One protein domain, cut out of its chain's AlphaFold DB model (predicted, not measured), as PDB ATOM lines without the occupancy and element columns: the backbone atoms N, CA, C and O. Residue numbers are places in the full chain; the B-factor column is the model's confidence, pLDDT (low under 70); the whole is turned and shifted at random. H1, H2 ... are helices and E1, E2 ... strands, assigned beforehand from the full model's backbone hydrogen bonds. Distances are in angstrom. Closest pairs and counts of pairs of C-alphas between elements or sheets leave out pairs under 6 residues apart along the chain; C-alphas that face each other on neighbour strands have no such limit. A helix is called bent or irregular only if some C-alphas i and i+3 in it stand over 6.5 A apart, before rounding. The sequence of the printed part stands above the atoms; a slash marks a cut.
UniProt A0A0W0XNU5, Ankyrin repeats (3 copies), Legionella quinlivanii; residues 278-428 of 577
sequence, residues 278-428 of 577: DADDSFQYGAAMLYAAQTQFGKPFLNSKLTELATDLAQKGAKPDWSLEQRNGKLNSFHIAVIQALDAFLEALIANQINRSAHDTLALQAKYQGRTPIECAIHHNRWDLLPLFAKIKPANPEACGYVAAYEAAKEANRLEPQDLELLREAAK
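This is residues 278 to 428 of the 577 residues of the protein "Ankyrin repeats (3 copies)" of Legionella quinlivanii (UniProt A0A0W0XNU5). Four helical hairpins, H1 with H2, H3 with H4, H6 with H7 and H8 with H9, are stacked side by side like a short solenoid, so that H1, H3, H6 and H8 make one row of helices and H2, H4, H7 and H9 a second row beside it. A small hairpin of two strands, E1 and E2, lies near H1 and runs directly into H3, and the short H5 lies on the way from the second helical hairpin to the third. The printed part has 151 residues with nine named helices and two named strands, in the order H1, H2, E1, E2, H3, H4, H5, H6, H7, H8, H9; the sheet, E1 - E2, is antiparallel. The class is mostly helix. The whole is compact, with a radius of gyration of the C-alphas of 14.6 A and spans of 39 by 33 by 29 A.

H1, residues 279 to 294, and H2, residues 304 to 315, touch as a helical hairpin, at a shallow tilt of 30 degrees, opposite ways; their closest C-alphas, those of Met 289 and Ala 310, are 4.5 A apart. E1, residues 323 to 326, and E2, residues 329 to 332, form an antiparallel hairpin; N 324 and O 331 are 2.8 A apart and N 331 and O 324 are 2.9 A apart, both within hydrogen-bond range. H3, residues 333 to 339, touches H1 at a shallow tilt of 29 degrees, the same way, with residues 289 to 294 of H1 alone; the closest C-alphas are those of Leu 290 and Ser 333, 5.4 A apart. H3 forms a helical hairpin with H4, residues 343 to 354, at a steep tilt of 35.0 degrees, only just past shallow; the closest C-alphas are those of Ala 337 and Leu 346, 5.5 A apart. H4 also touches H2, at 12 degrees, the same way, with C-alphas 311 and 345 closest at 4.8 A. H5, residues 362 to 365, is apart from H4. H6, residues 373 to 379, touches H3 at a shallow tilt of 8 degrees, the same way, with C-alphas 335 and 373 closest at 4.9 A. H5 and H6 only just touch, and only at the corner by their link, with 3 pairs of C-alphas within 8 A; the closest, 364 and 373, are 6.2 A apart. H6 and H7, residues 383 to 390, form a helical hairpin with C-alphas 377 and 383 closest at 6.6 A. H4 and H7 only just touch, with 3 pairs of C-alphas within 8 A, made by residues 347 to 350 of H4 alone; the closest, 350 and 389, are 7.0 A apart. H8, residues 402 to 412, touches H6, with C-alphas 375 and 405 closest at 6.2 A. H9, residues 417 to 427, forms a helical hairpin with H8, with C-alphas 402 and 427 closest at 4.9 A, and touches H7 at a steep tilt of 48 degrees, with C-alphas 390 and 423 closest at 4.8 A. Every O i to N i+4 pair is within hydrogen-bond range in H2, H3, H4, H6, H8 and H9, against 6 of 12 in H1 and 2 of 4 in H7; H5 is too short for such a pair.

H1 begins at C-alpha 279, (-19.844, 41.852, 67.044), and is 23.3 A long, with a kink of 49 degrees near residue 286. H1 is irregular, with C-alphas 280 and 283 7.6 A apart, and H7 only just so, with C-alphas 384 and 387 6.8 A apart. H2 measures 16.5 A, H4 16.4 A, and H8 and H9 15.0 A each. E2 ends at C-alpha 332, (-23.251, 45.986, 46.612), and H9 at C-alpha 427, (-20.050, 25.633, 41.603).

The C-alphas farthest apart, those of Asp 278 and Glu 411, are 45.4 A from each other. The printed part has no cut, and the link from H7 to H8, 11 residues, is long. The mean pLDDT of the printed part is 88.0; residues 278 to 283, 295 to 303 and 358 to 359 are under 70.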
ATOM      1  N   ASP A 278     -20.381  46.090  69.394       56.41
ATOM      2  CA  ASP A 278     -20.557  44.652  69.609       56.41
ATOM      3  C   ASP A 278     -20.424  43.917  68.259       56.41
ATOM      4  O   ASP A 278     -20.800  44.449  67.209       56.41
ATOM      5  N   ALA A 279     -19.919  42.681  68.253       51.56
ATOM      6  CA  ALA A 279     -19.844  41.852  67.044       51.56
ATOM      7  C   ALA A 279     -21.239  41.641  66.408       51.56
ATOM      8  O   ALA A 279     -21.369  41.458  65.193       51.56
ATOM      9  N   ASP A 280     -22.294  41.760  67.220       52.06
ATOM     10  CA  ASP A 280     -23.695  41.713  66.801       52.06
ATOM     11  C   ASP A 280     -24.191  42.998  66.094       52.06
ATOM     12  O   ASP A 280     -25.219  42.968  65.407       52.06
ATOM     13  N   ASP A 281     -23.443  44.111  66.130       60.75
ATOM     14  CA  ASP A 281     -23.790  45.382  65.456       60.75
ATOM     15  C   ASP A 281     -23.576  45.370  63.931       60.75
ATOM     16  O   ASP A 281     -23.816  46.366  63.238       60.75
ATOM     17  N   SER A 282     -23.213  44.206  63.382       61.84
ATOM     18  CA  SER A 282     -23.042  43.889  61.956       61.84
ATOM     19  C   SER A 282     -24.052  44.545  60.999       61.84
ATOM     20  O   SER A 282     -23.706  44.892  59.863       61.84
ATOM     21  N   PHE A 283     -25.312  44.719  61.423       64.19
ATOM     22  CA  PHE A 283     -26.374  45.305  60.601       64.19
ATOM     23  C   PHE A 283     -26.120  46.778  60.246       64.19
ATOM     24  O   PHE A 283     -26.482  47.215  59.152       64.19
ATOM     25  N   GLN A 284     -25.498  47.541  61.143       71.25
ATOM     26  CA  GLN A 284     -25.328  48.985  60.983       71.25
ATOM     27  C   GLN A 284     -24.126  49.335  60.107       71.25
ATOM     28  O   GLN A 284     -24.173  50.293  59.332       71.25
ATOM     29  N   TYR A 285     -23.075  48.519  60.191       84.31
ATOM     30  CA  TYR A 285     -21.845  48.718  59.433       84.31
ATOM     31  C   TYR A 285     -22.011  48.453  57.943       84.31
ATOM     32  O   TYR A 285     -21.289  49.053  57.158       84.31
ATOM     33  N   GLY A 286     -22.968  47.613  57.533       86.50
ATOM     34  CA  GLY A 286     -23.150  47.248  56.123       86.50
ATOM     35  C   GLY A 286     -23.322  48.459  55.200       86.50
ATOM     36  O   GLY A 286     -22.609  48.594  54.207       86.50
ATOM     37  N   ALA A 287     -24.195  49.400  55.573       86.75
ATOM     38  CA  ALA A 287     -24.394  50.629  54.807       86.75
ATOM     39  C   ALA A 287     -23.160  51.548  54.834       86.75
ATOM     40  O   ALA A 287     -22.774  52.079  53.796       86.75
ATOM     41  N   ALA A 288     -22.532  51.736  56.000       89.31
ATOM     42  CA  ALA A 288     -21.350  52.592  56.132       89.31
ATOM     43  C   ALA A 288     -20.149  52.042  55.349       89.31
ATOM     44  O   ALA A 288     -19.499  52.796  54.629       89.31
ATOM     45  N   MET A 289     -19.926  50.729  55.414       91.81
ATOM     46  CA  MET A 289     -18.947  49.988  54.620       91.81
ATOM     47  C   MET A 289     -19.202  50.188  53.126       91.81
ATOM     48  O   MET A 289     -18.284  50.527  52.381       91.81
ATOM     49  N   LEU A 290     -20.455  50.015  52.687       90.06
ATOM     50  CA  LEU A 290     -20.837  50.194  51.290       90.06
ATOM     51  C   LEU A 290     -20.571  51.626  50.810       90.06
ATOM     52  O   LEU A 290     -19.976  51.807  49.751       90.06
ATOM     53  N   TYR A 291     -20.971  52.642  51.582       88.50
ATOM     54  CA  TYR A 291     -20.726  54.044  51.233       88.50
ATOM     55  C   TYR A 291     -19.228  54.388  51.223       88.50
ATOM     56  O   TYR A 291     -18.768  55.051  50.291       88.50
ATOM     57  N   ALA A 292     -18.454  53.908  52.202       87.31
ATOM     58  CA  ALA A 292     -17.006  54.110  52.251       87.31
ATOM     59  C   ALA A 292     -16.322  53.529  51.001       87.31
ATOM     60  O   ALA A 292     -15.552  54.225  50.344       87.31
ATOM     61  N   ALA A 293     -16.696  52.312  50.591       86.25
ATOM     62  CA  ALA A 293     -16.183  51.690  49.371       86.25
ATOM     63  C   ALA A 293     -16.686  52.383  48.082       86.25
ATOM     64  O   ALA A 293     -15.958  52.504  47.094       86.25
ATOM     65  N   GLN A 294     -17.933  52.866  48.067       84.94
ATOM     66  CA  GLN A 294     -18.541  53.504  46.893       84.94
ATOM     67  C   GLN A 294     -17.976  54.899  46.607       84.94
ATOM     68  O   GLN A 294     -17.884  55.279  45.443       84.94
ATOM     69  N   THR A 295     -17.610  55.684  47.623       69.56
ATOM     70  CA  THR A 295     -17.132  57.070  47.421       69.56
ATOM     71  C   THR A 295     -15.875  57.194  46.552       69.56
ATOM     72  O   THR A 295     -15.557  58.289  46.087       69.56
ATOM     73  N   GLN A 296     -15.204  56.080  46.259       64.69
ATOM     74  CA  GLN A 296     -14.086  55.999  45.319       64.69
ATOM     75  C   GLN A 296     -14.501  55.835  43.846       64.69
ATOM     76  O   GLN A 296     -13.676  56.040  42.951       64.69
ATOM     77  N   PHE A 297     -15.778  55.552  43.565       59.84
ATOM     78  CA  PHE A 297     -16.296  55.359  42.212       59.84
ATOM     79  C   PHE A 297     -16.138  56.655  41.391       59.84
ATOM     80  O   PHE A 297     -16.909  57.604  41.533       59.84
ATOM     81  N   GLY A 298     -15.093  56.708  40.556       56.25
ATOM     82  CA  GLY A 298     -14.722  57.872  39.739       56.25
ATOM     83  C   GLY A 298     -13.592  58.755  40.295       56.25
ATOM     84  O   GLY A 298     -13.250  59.748  39.653       56.25
ATOM     85  N   LYS A 299     -12.987  58.420  41.446       56.22
ATOM     86  CA  LYS A 299     -11.810  59.115  42.017       56.22
ATOM     87  C   LYS A 299     -10.776  58.122  42.593       56.22
ATOM     88  O   LYS A 299     -10.531  58.134  43.799       56.22
ATOM     89  N   PRO A 300     -10.131  57.297  41.744       51.84
ATOM     90  CA  PRO A 300      -9.321  56.143  42.166       51.84
ATOM     91  C   PRO A 300      -8.059  56.461  42.993       51.84
ATOM     92  O   PRO A 300      -7.467  55.553  43.560       51.84
ATOM     93  N   PHE A 301      -7.635  57.725  43.098       51.59
ATOM     94  CA  PHE A 301      -6.341  58.088  43.699       51.59
ATOM     95  C   PHE A 301      -6.414  58.769  45.072       51.59
ATOM     96  O   PHE A 301      -5.373  59.128  45.614       51.59
ATOM     97  N   LEU A 302      -7.604  59.011  45.634       49.69
ATOM     98  CA  LEU A 302      -7.741  60.069  46.645       49.69
ATOM     99  C   LEU A 302      -8.022  59.642  48.087       49.69
ATOM    100  O   LEU A 302      -8.006  60.526  48.940       49.69
ATOM    101  N   ASN A 303      -8.263  58.367  48.424       65.25
ATOM    102  CA  ASN A 303      -8.515  58.055  49.839       65.25
ATOM    103  C   ASN A 303      -8.271  56.594  50.262       65.25
ATOM    104  O   ASN A 303      -9.228  55.854  50.494       65.25
ATOM    105  N   SER A 304      -7.001  56.190  50.419       77.00
ATOM    106  CA  SER A 304      -6.623  54.881  50.997       77.00
ATOM    107  C   SER A 304      -7.290  54.631  52.355       77.00
ATOM    108  O   SER A 304      -7.744  53.525  52.631       77.00
ATOM    109  N   LYS A 305      -7.467  55.696  53.148       84.94
ATOM    110  CA  LYS A 305      -8.102  55.649  54.466       84.94
ATOM    111  C   LYS A 305      -9.555  55.152  54.427       84.94
ATOM    112  O   LYS A 305      -9.997  54.475  55.347       84.94
ATOM    113  N   LEU A 306     -10.308  55.439  53.358       86.94
ATOM    114  CA  LEU A 306     -11.687  54.942  53.222       86.94
ATOM    115  C   LEU A 306     -11.745  53.468  52.829       86.94
ATOM    116  O   LEU A 306     -12.657  52.770  53.267       86.94
ATOM    117  N   THR A 307     -10.773  52.983  52.050       87.38
ATOM    118  CA  THR A 307     -10.636  51.543  51.785       87.38
ATOM    119  C   THR A 307     -10.278  50.803  53.064       87.38
ATOM    120  O   THR A 307     -10.866  49.763  53.344       87.38
ATOM    121  N   GLU A 308      -9.352  51.345  53.857       90.19
ATOM    122  CA  GLU A 308      -8.989  50.797  55.167       90.19
ATOM    123  C   GLU A 308     -10.205  50.748  56.093       90.19
ATOM    124  O   GLU A 308     -10.493  49.693  56.649       90.19
ATOM    125  N   LEU A 309     -10.989  51.829  56.171       90.12
ATOM    126  CA  LEU A 309     -12.224  51.859  56.954       90.12
ATOM    127  C   LEU A 309     -13.250  50.831  56.459       90.12
ATOM    128  O   LEU A 309     -13.814  50.093  57.259       90.12
ATOM    129  N   ALA A 310     -13.499  50.743  55.150       91.56
ATOM    130  CA  ALA A 310     -14.416  49.742  54.603       91.56
ATOM    131  C   ALA A 310     -13.944  48.311  54.919       91.56
ATOM    132  O   ALA A 310     -14.758  47.451  55.258       91.56
ATOM    133  N   THR A 311     -12.633  48.074  54.858       92.31
ATOM    134  CA  THR A 311     -12.005  46.788  55.187       92.31
ATOM    135  C   THR A 311     -12.135  46.461  56.672       92.31
ATOM    136  O   THR A 311     -12.562  45.356  56.999       92.31
ATOM    137  N   ASP A 312     -11.869  47.415  57.567       90.31
ATOM    138  CA  ASP A 312     -12.073  47.275  59.016       90.31
ATOM    139  C   ASP A 312     -13.538  46.950  59.340       90.31
ATOM    140  O   ASP A 312     -13.829  45.995  60.059       90.31
ATOM    141  N   LEU A 313     -14.487  47.664  58.727       90.00
ATOM    142  CA  LEU A 313     -15.916  47.392  58.895       90.00
ATOM    143  C   LEU A 313     -16.297  45.987  58.403       90.00
ATOM    144  O   LEU A 313     -17.070  45.291  59.067       90.00
ATOM    145  N   ALA A 314     -15.752  45.540  57.266       90.62
ATOM    146  CA  ALA A 314     -15.957  44.178  56.780       90.62
ATOM    147  C   ALA A 314     -15.406  43.133  57.762       90.62
ATOM    148  O   ALA A 314     -16.091  42.150  58.038       90.62
ATOM    149  N   GLN A 315     -14.215  43.357  58.322       88.44
ATOM    150  CA  GLN A 315     -13.593  42.469  59.312       88.44
ATOM    151  C   GLN A 315     -14.373  42.428  60.631       88.44
ATOM    152  O   GLN A 315     -14.505  41.364  61.230       88.44
ATOM    153  N   LYS A 316     -14.985  43.549  61.027       84.88
ATOM    154  CA  LYS A 316     -15.921  43.654  62.160       84.88
ATOM    155  C   LYS A 316     -17.294  43.021  61.894       84.88
ATOM    156  O   LYS A 316     -18.210  43.162  62.696       84.88
ATOM    157  N   GLY A 317     -17.464  42.329  60.767       85.69
ATOM    158  CA  GLY A 317     -18.668  41.560  60.476       85.69
ATOM    159  C   GLY A 317     -19.791  42.356  59.817       85.69
ATOM    160  O   GLY A 317     -20.924  41.884  59.822       85.69
ATOM    161  N   ALA A 318     -19.534  43.525  59.216       88.50
ATOM    162  CA  ALA A 318     -20.545  44.285  58.470       88.50
ATOM    163  C   ALA A 318     -21.337  43.413  57.478       88.50
ATOM    164  O   ALA A 318     -20.753  42.611  56.749       88.50
ATOM    165  N   LYS A 319     -22.671  43.554  57.417       87.56
ATOM    166  CA  LYS A 319     -23.477  42.765  56.467       87.56
ATOM    167  C   LYS A 319     -23.230  43.195  55.009       87.56
ATOM    168  O   LYS A 319     -23.429  44.371  54.698       87.56
ATOM    169  N   PRO A 320     -22.817  42.276  54.110       88.12
ATOM    170  CA  PRO A 320     -22.510  42.604  52.715       88.12
ATOM    171  C   PRO A 320     -23.749  42.635  51.803       88.12
ATOM    172  O   PRO A 320     -23.635  42.939  50.617       88.12
ATOM    173  N   ASP A 321     -24.925  42.300  52.338       86.81
ATOM    174  CA  ASP A 321     -26.217  42.276  51.645       86.81
ATOM    175  C   ASP A 321     -26.769  43.675  51.331       86.81
ATOM    176  O   ASP A 321     -27.652  43.815  50.482       86.81
ATOM    177  N   TRP A 322     -26.220  44.717  51.961       87.81
ATOM    178  CA  TRP A 322     -26.530  46.101  51.635       87.81
ATOM    179  C   TRP A 322     -26.179  46.426  50.181       87.81
ATOM    180  O   TRP A 322     -25.074  46.169  49.701       87.81
ATOM    181  N   SER A 323     -27.124  47.059  49.485       89.31
ATOM    182  CA  SER A 323     -26.971  47.441  48.085       89.31
ATOM    183  C   SER A 323     -27.512  48.835  47.806       89.31
ATOM    184  O   SER A 323     -28.534  49.240  48.361       89.31
ATOM    185  N   LEU A 324     -26.870  49.536  46.879       87.56
ATOM    186  CA  LEU A 324     -27.385  50.748  46.264       87.56
ATOM    187  C   LEU A 324     -28.254  50.357  45.068       87.56
ATOM    188  O   LEU A 324     -27.773  49.713  44.132       87.56
ATOM    189  N   GLU A 325     -29.518  50.769  45.087       87.50
ATOM    190  CA  GLU A 325     -30.402  50.661  43.925       87.50
ATOM    191  C   GLU A 325     -29.922  51.637  42.846       87.50
ATOM    192  O   GLU A 325     -29.949  52.856  43.024       87.50
ATOM    193  N   GLN A 326     -29.447  51.098  41.727       84.19
ATOM    194  CA  GLN A 326     -29.030  51.851  40.550       84.19
ATOM    195  C   GLN A 326     -29.998  51.562  39.400       84.19
ATOM    196  O   GLN A 326     -30.690  50.546  39.393       84.19
ATOM    197  N   ARG A 327     -29.998  52.408  38.359       84.19
ATOM    198  CA  ARG A 327     -30.821  52.177  37.149       84.19
ATOM    199  C   ARG A 327     -30.610  50.788  36.530       84.19
ATOM    200  O   ARG A 327     -31.516  50.261  35.900       84.19
ATOM    201  N   ASN A 328     -29.430  50.204  36.741       86.44
ATOM    202  CA  ASN A 328     -29.015  48.938  36.146       86.44
ATOM    203  C   ASN A 328     -29.005  47.769  37.150       86.44
ATOM    204  O   ASN A 328     -28.358  46.760  36.887       86.44
ATOM    205  N   GLY A 329     -29.667  47.896  38.303       91.69
ATOM    206  CA  GLY A 329     -29.745  46.846  39.323       91.69
ATOM    207  C   GLY A 329     -29.058  47.214  40.638       91.69
ATOM    208  O   GLY A 329     -28.800  48.385  40.918       91.69
ATOM    209  N   LYS A 330     -28.764  46.202  41.454       92.69
ATOM    210  CA  LYS A 330     -28.296  46.354  42.837       92.69
ATOM    211  C   LYS A 330     -26.777  46.301  42.912       92.69
ATOM    212  O   LYS A 330     -26.191  45.234  42.766       92.69
ATOM    213  N   LEU A 331     -26.147  47.441  43.186       92.81
ATOM    214  CA  LEU A 331     -24.702  47.537  43.392       92.81
ATOM    215  C   LEU A 331     -24.370  47.341  44.878       92.81
ATOM    216  O   LEU A 331     -24.733  48.180  45.698       92.81
ATOM    217  N   ASN A 332     -23.674  46.261  45.230       94.38
ATOM    218  CA  ASN A 332     -23.251  45.986  46.612       94.38
ATOM    219  C   ASN A 332     -21.723  46.007  46.779       94.38
ATOM    220  O   ASN A 332     -20.983  46.256  45.824       94.38
ATOM    221  N   SER A 333     -21.255  45.719  47.996       94.19
ATOM    222  CA  SER A 333     -19.837  45.785  48.355       94.19
ATOM    223  C   SER A 333     -18.959  44.826  47.549       94.19
ATOM    224  O   SER A 333     -17.860  45.215  47.164       94.19
ATOM    225  N   PHE A 334     -19.444  43.622  47.217       96.06
ATOM    226  CA  PHE A 334     -18.694  42.681  46.378       96.06
ATOM    227  C   PHE A 334     -18.500  43.217  44.954       96.06
ATOM    228  O   PHE A 334     -17.390  43.171  44.430       96.06
ATOM    229  N   HIS A 335     -19.549  43.783  44.342       95.06
ATOM    230  CA  HIS A 335     -19.423  44.411  43.022       95.06
ATOM    231  C   HIS A 335     -18.421  45.566  43.051       95.06
ATOM    232  O   HIS A 335     -17.574  45.670  42.170       95.06
ATOM    233  N   ILE A 336     -18.503  46.429  44.068       92.88
ATOM    234  CA  ILE A 336     -17.594  47.567  44.218       92.88
ATOM    235  C   ILE A 336     -16.145  47.097  44.350       92.88
ATOM    236  O   ILE A 336     -15.284  47.636  43.658       92.88
ATOM    237  N   ALA A 337     -15.886  46.092  45.191       94.19
ATOM    238  CA  ALA A 337     -14.541  45.579  45.407       94.19
ATOM    239  C   ALA A 337     -13.921  45.040  44.107       94.19
ATOM    240  O   ALA A 337     -12.772  45.344  43.801       94.19
ATOM    241  N   VAL A 338     -14.709  44.328  43.295       94.69
ATOM    242  CA  VAL A 338     -14.275  43.814  41.989       94.69
ATOM    243  C   VAL A 338     -14.045  44.941  40.978       94.69
ATOM    244  O   VAL A 338     -12.977  45.011  40.372       94.69
ATOM    245  N   ILE A 339     -15.022  45.838  40.797       92.06
ATOM    246  CA  ILE A 339     -14.970  46.906  39.783       92.06
ATOM    247  C   ILE A 339     -13.818  47.882  40.061       92.06
ATOM    248  O   ILE A 339     -13.193  48.380  39.128       92.06
ATOM    249  N   GLN A 340     -13.543  48.162  41.336       88.69
ATOM    250  CA  GLN A 340     -12.511  49.111  41.754       88.69
ATOM    251  C   GLN A 340     -11.167  48.454  42.097       88.69
ATOM    252  O   GLN A 340     -10.255  49.156  42.522       88.69
ATOM    253  N   ALA A 341     -11.029  47.138  41.900       91.06
ATOM    254  CA  ALA A 341      -9.812  46.389  42.208       91.06
ATOM    255  C   ALA A 341      -9.329  46.543  43.668       91.06
ATOM    256  O   ALA A 341      -8.146  46.743  43.935       91.06
ATOM    257  N   LEU A 342     -10.261  46.466  44.622       91.12
ATOM    258  CA  LEU A 342      -9.989  46.578  46.058       91.12
ATOM    259  C   LEU A 342      -9.772  45.188  46.669       91.12
ATOM    260  O   LEU A 342     -10.634  44.670  47.381       91.12
ATOM    261  N   ASP A 343      -8.626  44.579  46.381       92.31
ATOM    262  CA  ASP A 343      -8.378  43.160  46.673       92.31
ATOM    263  C   ASP A 343      -8.414  42.845  48.180       92.31
ATOM    264  O   ASP A 343      -9.132  41.942  48.602       92.31
ATOM    265  N   ALA A 344      -7.756  43.656  49.019       93.00
ATOM    266  CA  ALA A 344      -7.783  43.486  50.480       93.00
ATOM    267  C   ALA A 344      -9.202  43.621  51.070       93.00
ATOM    268  O   ALA A 344      -9.582  42.905  51.999       93.00
ATOM    269  N   PHE A 345     -10.013  44.517  50.502       94.12
ATOM    270  CA  PHE A 345     -11.408  44.676  50.901       94.12
ATOM    271  C   PHE A 345     -12.242  43.461  50.475       94.12
ATOM    272  O   PHE A 345     -13.050  42.965  51.259       94.12
ATOM    273  N   LEU A 346     -12.024  42.937  49.264       95.62
ATOM    274  CA  LEU A 346     -12.683  41.722  48.788       95.62
ATOM    275  C   LEU A 346     -12.335  40.507  49.657       95.62
ATOM    276  O   LEU A 346     -13.227  39.742  50.015       95.62
ATOM    277  N   GLU A 347     -11.069  40.343  50.038       95.31
ATOM    278  CA  GLU A 347     -10.643  39.278  50.949       95.31
ATOM    279  C   GLU A 347     -11.352  39.370  52.303       95.31
ATOM    280  O   GLU A 347     -11.855  38.361  52.802       95.31
ATOM    281  N   ALA A 348     -11.472  40.578  52.863       94.38
ATOM    282  CA  ALA A 348     -12.221  40.805  54.095       94.38
ATOM    283  C   ALA A 348     -13.718  40.475  53.943       94.38
ATOM    284  O   ALA A 348     -14.297  39.835  54.822       94.38
ATOM    285  N   LEU A 349     -14.344  40.850  52.819       94.50
ATOM    286  CA  LEU A 349     -15.735  40.493  52.514       94.50
ATOM    287  C   LEU A 349     -15.923  38.976  52.406       94.50
ATOM    288  O   LEU A 349     -16.896  38.442  52.937       94.50
ATOM    289  N   ILE A 350     -14.996  38.278  51.747       94.19
ATOM    290  CA  ILE A 350     -15.025  36.819  51.597       94.19
ATOM    291  C   ILE A 350     -14.867  36.138  52.956       94.19
ATOM    292  O   ILE A 350     -15.659  35.257  53.284       94.19
ATOM    293  N   ALA A 351     -13.898  36.562  53.769       92.44
ATOM    294  CA  ALA A 351     -13.690  36.018  55.108       92.44
ATOM    295  C   ALA A 351     -14.937  36.201  55.991       92.44
ATOM    296  O   ALA A 351     -15.406  35.249  56.616       92.44
ATOM    297  N   ASN A 352     -15.531  37.397  55.977       89.69
ATOM    298  CA  ASN A 352     -16.783  37.685  56.675       89.69
ATOM    299  C   ASN A 352     -17.935  36.803  56.156       89.69
ATOM    300  O   ASN A 352     -18.672  36.217  56.945       89.69
ATOM    301  N   GLN A 353     -18.057  36.629  54.839       90.94
ATOM    302  CA  GLN A 353     -19.089  35.791  54.230       90.94
ATOM    303  C   GLN A 353     -18.945  34.299  54.567       90.94
ATOM    304  O   GLN A 353     -19.956  33.622  54.739       90.94
ATOM    305  N   ILE A 354     -17.717  33.786  54.680       90.31
ATOM    306  CA  ILE A 354     -17.441  32.398  55.086       90.31
ATOM    307  C   ILE A 354     -17.850  32.159  56.542       90.31
ATOM    308  O   ILE A 354     -18.384  31.102  56.863       90.31
ATOM    309  N   ASN A 355     -17.644  33.150  57.412       85.62
ATOM    310  CA  ASN A 355     -18.028  33.069  58.822       85.62
ATOM    311  C   ASN A 355     -19.552  33.135  59.039       85.62
ATOM    312  O   ASN A 355     -20.032  32.916  60.152       85.62
ATOM    313  N   ARG A 356     -20.331  33.427  57.990       82.12
ATOM    314  CA  ARG A 356     -21.797  33.461  58.021       82.12
ATOM    315  C   ARG A 356     -22.397  32.127  57.598       82.12
ATOM    316  O   ARG A 356     -21.755  31.284  56.981       82.12
ATOM    317  N   SER A 357     -23.681  31.936  57.905       74.31
ATOM    318  CA  SER A 357     -24.397  30.734  57.472       74.31
ATOM    319  C   SER A 357     -24.365  30.596  55.943       74.31
ATOM    320  O   SER A 357     -24.583  31.575  55.231       74.31
ATOM    321  N   ALA A 358     -24.186  29.374  55.431       64.62
ATOM    322  CA  ALA A 358     -24.140  29.095  53.989       64.62
ATOM    323  C   ALA A 358     -25.424  29.491  53.223       64.62
ATOM    324  O   ALA A 358     -25.428  29.547  51.991       64.62
ATOM    325  N   HIS A 359     -26.518  29.768  53.940       65.19
ATOM    326  CA  HIS A 359     -27.777  30.253  53.376       65.19
ATOM    327  C   HIS A 359     -27.795  31.774  53.141       65.19
ATOM    328  O   HIS A 359     -28.596  32.244  52.332       65.19
ATOM    329  N   ASP A 360     -26.898  32.540  53.768       77.38
ATOM    330  CA  ASP A 360     -26.798  34.000  53.628       77.38
ATOM    331  C   ASP A 360     -26.043  34.381  52.341       77.38
ATOM    332  O   ASP A 360     -24.940  34.906  52.374       77.38
ATOM    333  N   THR A 361     -26.608  34.047  51.176       81.69
ATOM    334  CA  THR A 361     -25.977  34.280  49.854       81.69
ATOM    335  C   THR A 361     -26.611  35.430  49.073       81.69
ATOM    336  O   THR A 361     -26.310  35.620  47.896       81.69
ATOM    337  N   LEU A 362     -27.475  36.230  49.709       86.31
ATOM    338  CA  LEU A 362     -28.216  37.309  49.044       86.31
ATOM    339  C   LEU A 362     -27.288  38.332  48.376       86.31
ATOM    340  O   LEU A 362     -27.558  38.772  47.260       86.31
ATOM    341  N   ALA A 363     -26.163  38.657  49.019       87.94
ATOM    342  CA  ALA A 363     -25.153  39.546  48.450       87.94
ATOM    343  C   ALA A 363     -24.526  38.979  47.160       87.94
ATOM    344  O   ALA A 363     -24.243  39.720  46.223       87.94
ATOM    345  N   LEU A 364     -24.338  37.663  47.072       94.19
ATOM    346  CA  LEU A 364     -23.722  37.019  45.906       94.19
ATOM    347  C   LEU A 364     -24.707  36.835  44.747       94.19
ATOM    348  O   LEU A 364     -24.291  36.742  43.599       94.19
ATOM    349  N   GLN A 365     -26.008  36.807  45.038       94.69
ATOM    350  CA  GLN A 365     -27.069  36.705  44.030       94.69
ATOM    351  C   GLN A 365     -27.483  38.065  43.455       94.69
ATOM    352  O   GLN A 365     -28.155  38.124  42.423       94.69
ATOM    353  N   ALA A 366     -27.140  39.166  44.132       93.94
ATOM    354  CA  ALA A 366     -27.460  40.504  43.660       93.94
ATOM    355  C   ALA A 366     -26.847  40.732  42.273       93.94
ATOM    356  O   ALA A 366     -25.689  40.395  42.044       93.94
ATOM    357  N   LYS A 367     -27.630  41.316  41.359       95.25
ATOM    358  CA  LYS A 367     -27.181  41.617  40.000       95.25
ATOM    359  C   LYS A 367     -27.039  43.115  39.786       95.25
ATOM    360  O   LYS A 367     -28.011  43.859  39.947       95.25
ATOM    361  N   TYR A 368     -25.864  43.531  39.336       94.75
ATOM    362  CA  TYR A 368     -25.586  44.867  38.828       94.75
ATOM    363  C   TYR A 368     -25.224  44.777  37.344       94.75
ATOM    364  O   TYR A 368     -24.375  43.990  36.940       94.75
ATOM    365  N   GLN A 369     -25.912  45.548  36.501       93.69
ATOM    366  CA  GLN A 369     -25.810  45.460  35.038       93.69
ATOM    367  C   GLN A 369     -26.042  44.031  34.514       93.69
ATOM    368  O   GLN A 369     -25.375  43.577  33.584       93.69
ATOM    369  N   GLY A 370     -26.978  43.315  35.149       95.25
ATOM    370  CA  GLY A 370     -27.326  41.934  34.815       95.25
ATOM    371  C   GLY A 370     -26.322  40.871  35.271       95.25
ATOM    372  O   GLY A 370     -26.561  39.700  34.987       95.25
ATOM    373  N   ARG A 371     -25.251  41.249  35.981       96.88
ATOM    374  CA  ARG A 371     -24.163  40.354  36.402       96.88
ATOM    375  C   ARG A 371     -24.085  40.237  37.917       96.88
ATOM    376  O   ARG A 371     -24.274  41.240  38.600       96.88
ATOM    377  N   THR A 372     -23.811  39.041  38.426       97.44
ATOM    378  CA  THR A 372     -23.437  38.814  39.830       97.44
ATOM    379  C   THR A 372     -22.001  39.291  40.098       97.44
ATOM    380  O   THR A 372     -21.264  39.582  39.149       97.44
ATOM    381  N   PRO A 373     -21.534  39.354  41.360       97.50
ATOM    382  CA  PRO A 373     -20.175  39.813  41.635       97.50
ATOM    383  C   PRO A 373     -19.073  38.967  40.981       97.50
ATOM    384  O   PRO A 373     -18.099  39.525  40.476       97.50
ATOM    385  N   ILE A 374     -19.232  37.638  40.940       97.69
ATOM    386  CA  ILE A 374     -18.254  36.742  40.301       97.69
ATOM    387  C   ILE A 374     -18.289  36.871  38.768       97.69
ATOM    388  O   ILE A 374     -17.246  36.885  38.118       97.69
ATOM    389  N   GLU A 375     -19.471  37.081  38.181       97.38
ATOM    390  CA  GLU A 375     -19.623  37.380  36.750       97.38
ATOM    391  C   GLU A 375     -19.026  38.755  36.390       97.38
ATOM    392  O   GLU A 375     -18.459  38.934  35.310       97.38
ATOM    393  N   CYS A 376     -19.097  39.731  37.302       96.69
ATOM    394  CA  CYS A 376     -18.400  41.009  37.168       96.69
ATOM    395  C   CYS A 376     -16.875  40.838  37.138       96.69
ATOM    396  O   CYS A 376     -16.218  41.546  36.374       96.69
ATOM    397  N   ALA A 377     -16.308  39.900  37.907       97.00
ATOM    398  CA  ALA A 377     -14.866  39.641  37.885       97.00
ATOM    399  C   ALA A 377     -14.420  39.152  36.501       97.00
ATOM    400  O   ALA A 377     -13.449  39.662  35.944       97.00
ATOM    401  N   ILE A 378     -15.200  38.259  35.890       96.62
ATOM    402  CA  ILE A 378     -14.966  37.779  34.521       96.62
ATOM    403  C   ILE A 378     -15.090  38.915  33.512       96.62
ATOM    404  O   ILE A 378     -14.214  39.093  32.668       96.62
ATOM    405  N   HIS A 379     -16.147  39.726  33.618       96.19
ATOM    406  CA  HIS A 379     -16.365  40.854  32.714       96.19
ATOM    407  C   HIS A 379     -15.209  41.865  32.735       96.19
ATOM    408  O   HIS A 379     -14.855  42.414  31.693       96.19
ATOM    409  N   HIS A 380     -14.596  42.075  33.902       94.56
ATOM    410  CA  HIS A 380     -13.426  42.936  34.073       94.56
ATOM    411  C   HIS A 380     -12.083  42.207  33.898       94.56
ATOM    412  O   HIS A 380     -11.039  42.786  34.193       94.56
ATOM    413  N   ASN A 381     -12.087  40.968  33.389       95.25
ATOM    414  CA  ASN A 381     -10.894  40.155  33.136       95.25
ATOM    415  C   ASN A 381     -10.024  39.918  34.394       95.25
ATOM    416  O   ASN A 381      -8.811  39.738  34.295       95.25
ATOM    417  N   ARG A 382     -10.651  39.911  35.577       95.06
ATOM    418  CA  ARG A 382     -10.051  39.670  36.899       95.06
ATOM    419  C   ARG A 382     -10.154  38.193  37.293       95.06
ATOM    420  O   ARG A 382     -10.794  37.830  38.280       95.06
ATOM    421  N   TRP A 383      -9.570  37.322  36.471       94.62
ATOM    422  CA  TRP A 383      -9.598  35.866  36.681       94.62
ATOM    423  C   TRP A 383      -8.902  35.447  37.979       94.62
ATOM    424  O   TRP A 383      -9.324  34.489  38.619       94.62
ATOM    425  N   ASP A 384      -7.900  36.220  38.399       94.31
ATOM    426  CA  ASP A 384      -7.157  36.086  39.654       94.31
ATOM    427  C   ASP A 384      -8.051  36.102  40.906       94.31
ATOM    428  O   ASP A 384      -7.679  35.556  41.941       94.31
ATOM    429  N   LEU A 385      -9.257  36.675  40.813       95.69
ATOM    430  CA  LEU A 385     -10.207  36.745  41.924       95.69
ATOM    431  C   LEU A 385     -11.109  35.509  42.038       95.69
ATOM    432  O   LEU A 385     -11.712  35.287  43.090       95.69
ATOM    433  N   LEU A 386     -11.233  34.694  40.986       95.38
ATOM    434  CA  LEU A 386     -12.127  33.531  40.998       95.38
ATOM    435  C   LEU A 386     -11.767  32.486  42.070       95.38
ATOM    436  O   LEU A 386     -12.689  32.017  42.742       95.38
ATOM    437  N   PRO A 387     -10.481  32.165  42.322       94.56
ATOM    438  CA  PRO A 387     -10.104  31.265  43.413       94.56
ATOM    439  C   PRO A 387     -10.489  31.820  44.789       94.56
ATOM    440  O   PRO A 387     -10.857  31.064  45.688       94.56
ATOM    441  N   LEU A 388     -10.457  33.147  44.963       94.69
ATOM    442  CA  LEU A 388     -10.910  33.790  46.196       94.69
ATOM    443  C   LEU A 388     -12.421  33.605  46.376       94.69
ATOM    444  O   LEU A 388     -12.851  33.158  47.440       94.69
ATOM    445  N   PHE A 389     -13.221  33.872  45.340       95.50
ATOM    446  CA  PHE A 389     -14.666  33.625  45.376       95.50
ATOM    447  C   PHE A 389     -15.002  32.149  45.630       95.50
ATOM    448  O   PHE A 389     -15.943  31.869  46.374       95.50
ATOM    449  N   ALA A 390     -14.230  31.211  45.073       94.56
ATOM    450  CA  ALA A 390     -14.420  29.770  45.256       94.56
ATOM    451  C   ALA A 390     -14.290  29.306  46.719       94.56
ATOM    452  O   ALA A 390     -14.821  28.257  47.088       94.56
ATOM    453  N   LYS A 391     -13.652  30.099  47.593       94.38
ATOM    454  CA  LYS A 391     -13.634  29.829  49.042       94.38
ATOM    455  C   LYS A 391     -15.035  29.905  49.657       94.38
ATOM    456  O   LYS A 391     -15.302  29.234  50.654       94.38
ATOM    457  N   ILE A 392     -15.935  30.691  49.066       93.19
ATOM    458  CA  ILE A 392     -17.344  30.718  49.453       93.19
ATOM    459  C   ILE A 392     -18.053  29.558  48.756       93.19
ATOM    460  O   ILE A 392     -18.022  29.444  47.533       93.19
ATOM    461  N   LYS A 393     -18.735  28.715  49.536       91.44
ATOM    462  CA  LYS A 393     -19.541  27.594  49.035       91.44
ATOM    463  C   LYS A 393     -21.029  27.958  49.103       91.44
ATOM    464  O   LYS A 393     -21.681  27.629  50.096       91.44
ATOM    465  N   PRO A 394     -21.581  28.678  48.106       91.12
ATOM    466  CA  PRO A 394     -22.961  29.142  48.166       91.12
ATOM    467  C   PRO A 394     -23.955  27.973  48.172       91.12
ATOM    468  O   PRO A 394     -23.767  26.953  47.502       91.12
ATOM    469  N   ALA A 395     -25.070  28.133  48.891       89.62
ATOM    470  CA  ALA A 395     -26.159  27.158  48.863       89.62
ATOM    471  C   ALA A 395     -26.697  26.944  47.433       89.62
ATOM    472  O   ALA A 395     -26.855  25.795  47.012       89.62
ATOM    473  N   ASN A 396     -26.892  28.038  46.686       93.06
ATOM    474  CA  ASN A 396     -27.330  28.051  45.290       93.06
ATOM    475  C   ASN A 396     -26.231  28.650  44.379       93.06
ATOM    476  O   ASN A 396     -26.228  29.864  44.155       93.06
ATOM    477  N   PRO A 397     -25.278  27.833  43.888       94.06
ATOM    478  CA  PRO A 397     -24.168  28.314  43.060       94.06
ATOM    479  C   PRO A 397     -24.613  28.880  41.710       94.06
ATOM    480  O   PRO A 397     -24.012  29.838  41.230       94.06
ATOM    481  N   GLU A 398     -25.684  28.347  41.124       94.75
ATOM    482  CA  GLU A 398     -26.231  28.825  39.852       94.75
ATOM    483  C   GLU A 398     -26.746  30.265  39.980       94.75
ATOM    484  O   GLU A 398     -26.322  31.145  39.235       94.75
ATOM    485  N   ALA A 399     -27.569  30.549  40.996       93.62
ATOM    486  CA  ALA A 399     -28.086  31.899  41.235       93.62
ATOM    487  C   ALA A 399     -26.990  32.921  41.586       93.62
ATOM    488  O   ALA A 399     -27.169  34.116  41.357       93.62
ATOM    489  N   CYS A 400     -25.862  32.463  42.139       94.25
ATOM    490  CA  CYS A 400     -24.702  33.306  42.440       94.25
ATOM    491  C   CYS A 400     -23.760  33.490  41.231       94.25
ATOM    492  O   CYS A 400     -22.782  34.226  41.340       94.25
ATOM    493  N   GLY A 401     -24.021  32.836  40.092       96.19
ATOM    494  CA  GLY A 401     -23.192  32.911  38.880       96.19
ATOM    495  C   GLY A 401     -21.936  32.031  38.899       96.19
ATOM    496  O   GLY A 401     -21.087  32.166  38.025       96.19
ATOM    497  N   TYR A 402     -21.790  31.114  39.865       96.88
ATOM    498  CA  TYR A 402     -20.592  30.267  39.989       96.88
ATOM    499  C   TYR A 402     -20.485  29.228  38.869       96.88
ATOM    500  O   TYR A 402     -19.382  28.927  38.426       96.88
ATOM    501  N   VAL A 403     -21.616  28.701  38.386       96.38
ATOM    502  CA  VAL A 403     -21.639  27.747  37.262       96.38
ATOM    503  C   VAL A 403     -21.163  28.431  35.979       96.38
ATOM    504  O   VAL A 403     -20.205  27.973  35.364       96.38
ATOM    505  N   ALA A 404     -21.748  29.587  35.653       96.19
ATOM    506  CA  ALA A 404     -21.329  30.400  34.513       96.19
ATOM    507  C   ALA A 404     -19.854  30.818  34.626       96.19
ATOM    508  O   ALA A 404     -19.126  30.826  33.635       96.19
ATOM    509  N   ALA A 405     -19.392  31.126  35.842       96.06
ATOM    510  CA  ALA A 405     -18.001  31.471  36.074       96.06
ATOM    511  C   ALA A 405     -17.036  30.303  35.851       96.06
ATOM    512  O   ALA A 405     -15.973  30.496  35.262       96.06
ATOM    513  N   TYR A 406     -17.409  29.099  36.291       96.50
ATOM    514  CA  TYR A 406     -16.640  27.882  36.051       96.50
ATOM    515  C   TYR A 406     -16.527  27.565  34.555       96.50
ATOM    516  O   TYR A 406     -15.422  27.331  34.065       96.50
ATOM    517  N   GLU A 407     -17.643  27.606  33.824       95.69
ATOM    518  CA  GLU A 407     -17.669  27.357  32.378       95.69
ATOM    519  C   GLU A 407     -16.799  28.369  31.626       95.69
ATOM    520  O   GLU A 407     -15.908  27.978  30.873       95.69
ATOM    521  N   ALA A 408     -16.964  29.663  31.920       96.25
ATOM    522  CA  ALA A 408     -16.154  30.718  31.319       96.25
ATOM    523  C   ALA A 408     -14.653  30.553  31.623       96.25
ATOM    524  O   ALA A 408     -13.816  30.776  30.748       96.25
ATOM    525  N   ALA A 409     -14.293  30.145  32.845       95.12
ATOM    526  CA  ALA A 409     -12.900  29.910  33.224       95.12
ATOM    527  C   ALA A 409     -12.295  28.680  32.526       95.12
ATOM    528  O   ALA A 409     -11.137  28.735  32.100       95.12
ATOM    529  N   LYS A 410     -13.076  27.598  32.375       94.38
ATOM    530  CA  LYS A 410     -12.692  26.382  31.639       94.38
ATOM    531  C   LYS A 410     -12.451  26.692  30.161       94.38
ATOM    532  O   LYS A 410     -11.416  26.306  29.626       94.38
ATOM    533  N   GLU A 411     -13.365  27.419  29.520       95.06
ATOM    534  CA  GLU A 411     -13.244  27.812  28.110       95.06
ATOM    535  C   GLU A 411     -12.066  28.758  27.866       95.06
ATOM    536  O   GLU A 411     -11.322  28.601  26.898       95.06
ATOM    537  N   ALA A 412     -11.867  29.732  28.756       93.88
ATOM    538  CA  ALA A 412     -10.789  30.702  28.620       93.88
ATOM    539  C   ALA A 412      -9.400  30.108  28.920       93.88
ATOM    540  O   ALA A 412      -8.397  30.708  28.525       93.88
ATOM    541  N   ASN A 413      -9.334  28.963  29.618       93.50
ATOM    542  CA  ASN A 413      -8.107  28.295  30.064       93.50
ATOM    543  C   ASN A 413      -7.133  29.260  30.777       93.50
ATOM    544  O   ASN A 413      -5.949  29.344  30.447       93.50
ATOM    545  N   ARG A 414      -7.669  30.068  31.705       89.19
ATOM    546  CA  ARG A 414      -6.939  31.144  32.411       89.19
ATOM    547  C   ARG A 414      -6.580  30.828  33.861       89.19
ATOM    548  O   ARG A 414      -5.847  31.609  34.460       89.19
ATOM    549  N   LEU A 415      -7.112  29.746  34.424       93.06
ATOM    550  CA  LEU A 415      -6.855  29.330  35.802       93.06
ATOM    551  C   LEU A 415      -5.947  28.106  35.832       93.06
ATOM    552  O   LEU A 415      -6.043  27.236  34.965       93.06
ATOM    553  N   GLU A 416      -5.120  28.014  36.870       94.88
ATOM    554  CA  GLU A 416      -4.376  26.795  37.163       94.88
ATOM    555  C   GLU A 416      -5.346  25.629  37.440       94.88
ATOM    556  O   GLU A 416      -6.434  25.848  37.987       94.88
ATOM    557  N   PRO A 417      -4.983  24.370  37.131       93.38
ATOM    558  CA  PRO A 417      -5.883  23.228  37.312       93.38
ATOM    559  C   PRO A 417      -6.430  23.080  38.739       93.38
ATOM    560  O   PRO A 417      -7.561  22.639  38.927       93.38
ATOM    561  N   GLN A 418      -5.636  23.461  39.745       94.56
ATOM    562  CA  GLN A 418      -6.033  23.419  41.157       94.56
ATOM    563  C   GLN A 418      -7.115  24.461  41.471       94.56
ATOM    564  O   GLN A 418      -8.112  24.146  42.116       94.56
ATOM    565  N   ASP A 419      -6.954  25.677  40.956       94.75
ATOM    566  CA  ASP A 419      -7.899  26.779  41.126       94.75
ATOM    567  C   ASP A 419      -9.210  26.536  40.373       94.75
ATOM    568  O   ASP A 419     -10.298  26.832  40.874       94.75
ATOM    569  N   LEU A 420      -9.116  25.939  39.183       94.38
ATOM    570  CA  LEU A 420     -10.281  25.528  38.407       94.38
ATOM    571  C   LEU A 420     -11.076  24.428  39.128       94.38
ATOM    572  O   LEU A 420     -12.308  24.455  39.111       94.38
ATOM    573  N   GLU A 421     -10.395  23.488  39.790       94.31
ATOM    574  CA  GLU A 421     -11.043  22.448  40.596       94.31
ATOM    575  C   GLU A 421     -11.719  23.034  41.846       94.31
ATOM    576  O   GLU A 421     -12.857  22.668  42.144       94.31
ATOM    577  N   LEU A 422     -11.090  24.002  42.527       94.62
ATOM    578  CA  LEU A 422     -11.720  24.733  43.636       94.62
ATOM    579  C   LEU A 422     -13.010  25.433  43.187       94.62
ATOM    580  O   LEU A 422     -14.043  25.341  43.857       94.62
ATOM    581  N   LEU A 423     -12.973  26.103  42.032       95.19
ATOM    582  CA  LEU A 423     -14.149  26.760  41.465       95.19
ATOM    583  C   LEU A 423     -15.232  25.747  41.063       95.19
ATOM    584  O   LEU A 423     -16.410  25.995  41.321       95.19
ATOM    585  N   ARG A 424     -14.854  24.586  40.504       96.06
ATOM    586  CA  ARG A 424     -15.780  23.484  40.186       96.06
ATOM    587  C   ARG A 424     -16.522  22.999  41.429       96.06
ATOM    588  O   ARG A 424     -17.742  22.826  41.392       96.06
ATOM    589  N   GLU A 425     -15.792  22.771  42.521       94.44
ATOM    590  CA  GLU A 425     -16.369  22.336  43.794       94.44
ATOM    591  C   GLU A 425     -17.357  23.366  44.344       94.44
ATOM    592  O   GLU A 425     -18.471  23.005  44.733       94.44
ATOM    593  N   ALA A 426     -16.986  24.649  44.334       93.62
ATOM    594  CA  ALA A 426     -17.859  25.736  44.769       93.62
ATOM    595  C   ALA A 426     -19.110  25.865  43.882       93.62
ATOM    596  O   ALA A 426     -20.208  26.104  44.389       93.62
ATOM    597  N   ALA A 427     -18.961  25.642  42.574       94.50
ATOM    598  CA  ALA A 427     -20.050  25.633  41.603       94.50
ATOM    599  C   ALA A 427     -20.937  24.373  41.675       94.50
ATOM    600  O   ALA A 427     -22.007  24.353  41.070       94.50
ATOM    601  N   LYS A 428     -20.524  23.336  42.423       94.56
ATOM    602  CA  LYS A 428     -21.187  22.020  42.512       94.56
ATOM    603  C   LYS A 428     -21.385  21.341  41.146       94.56
ATOM    604  O   LYS A 428     -22.333  20.580  40.962       94.56
TER     605      LYS A 428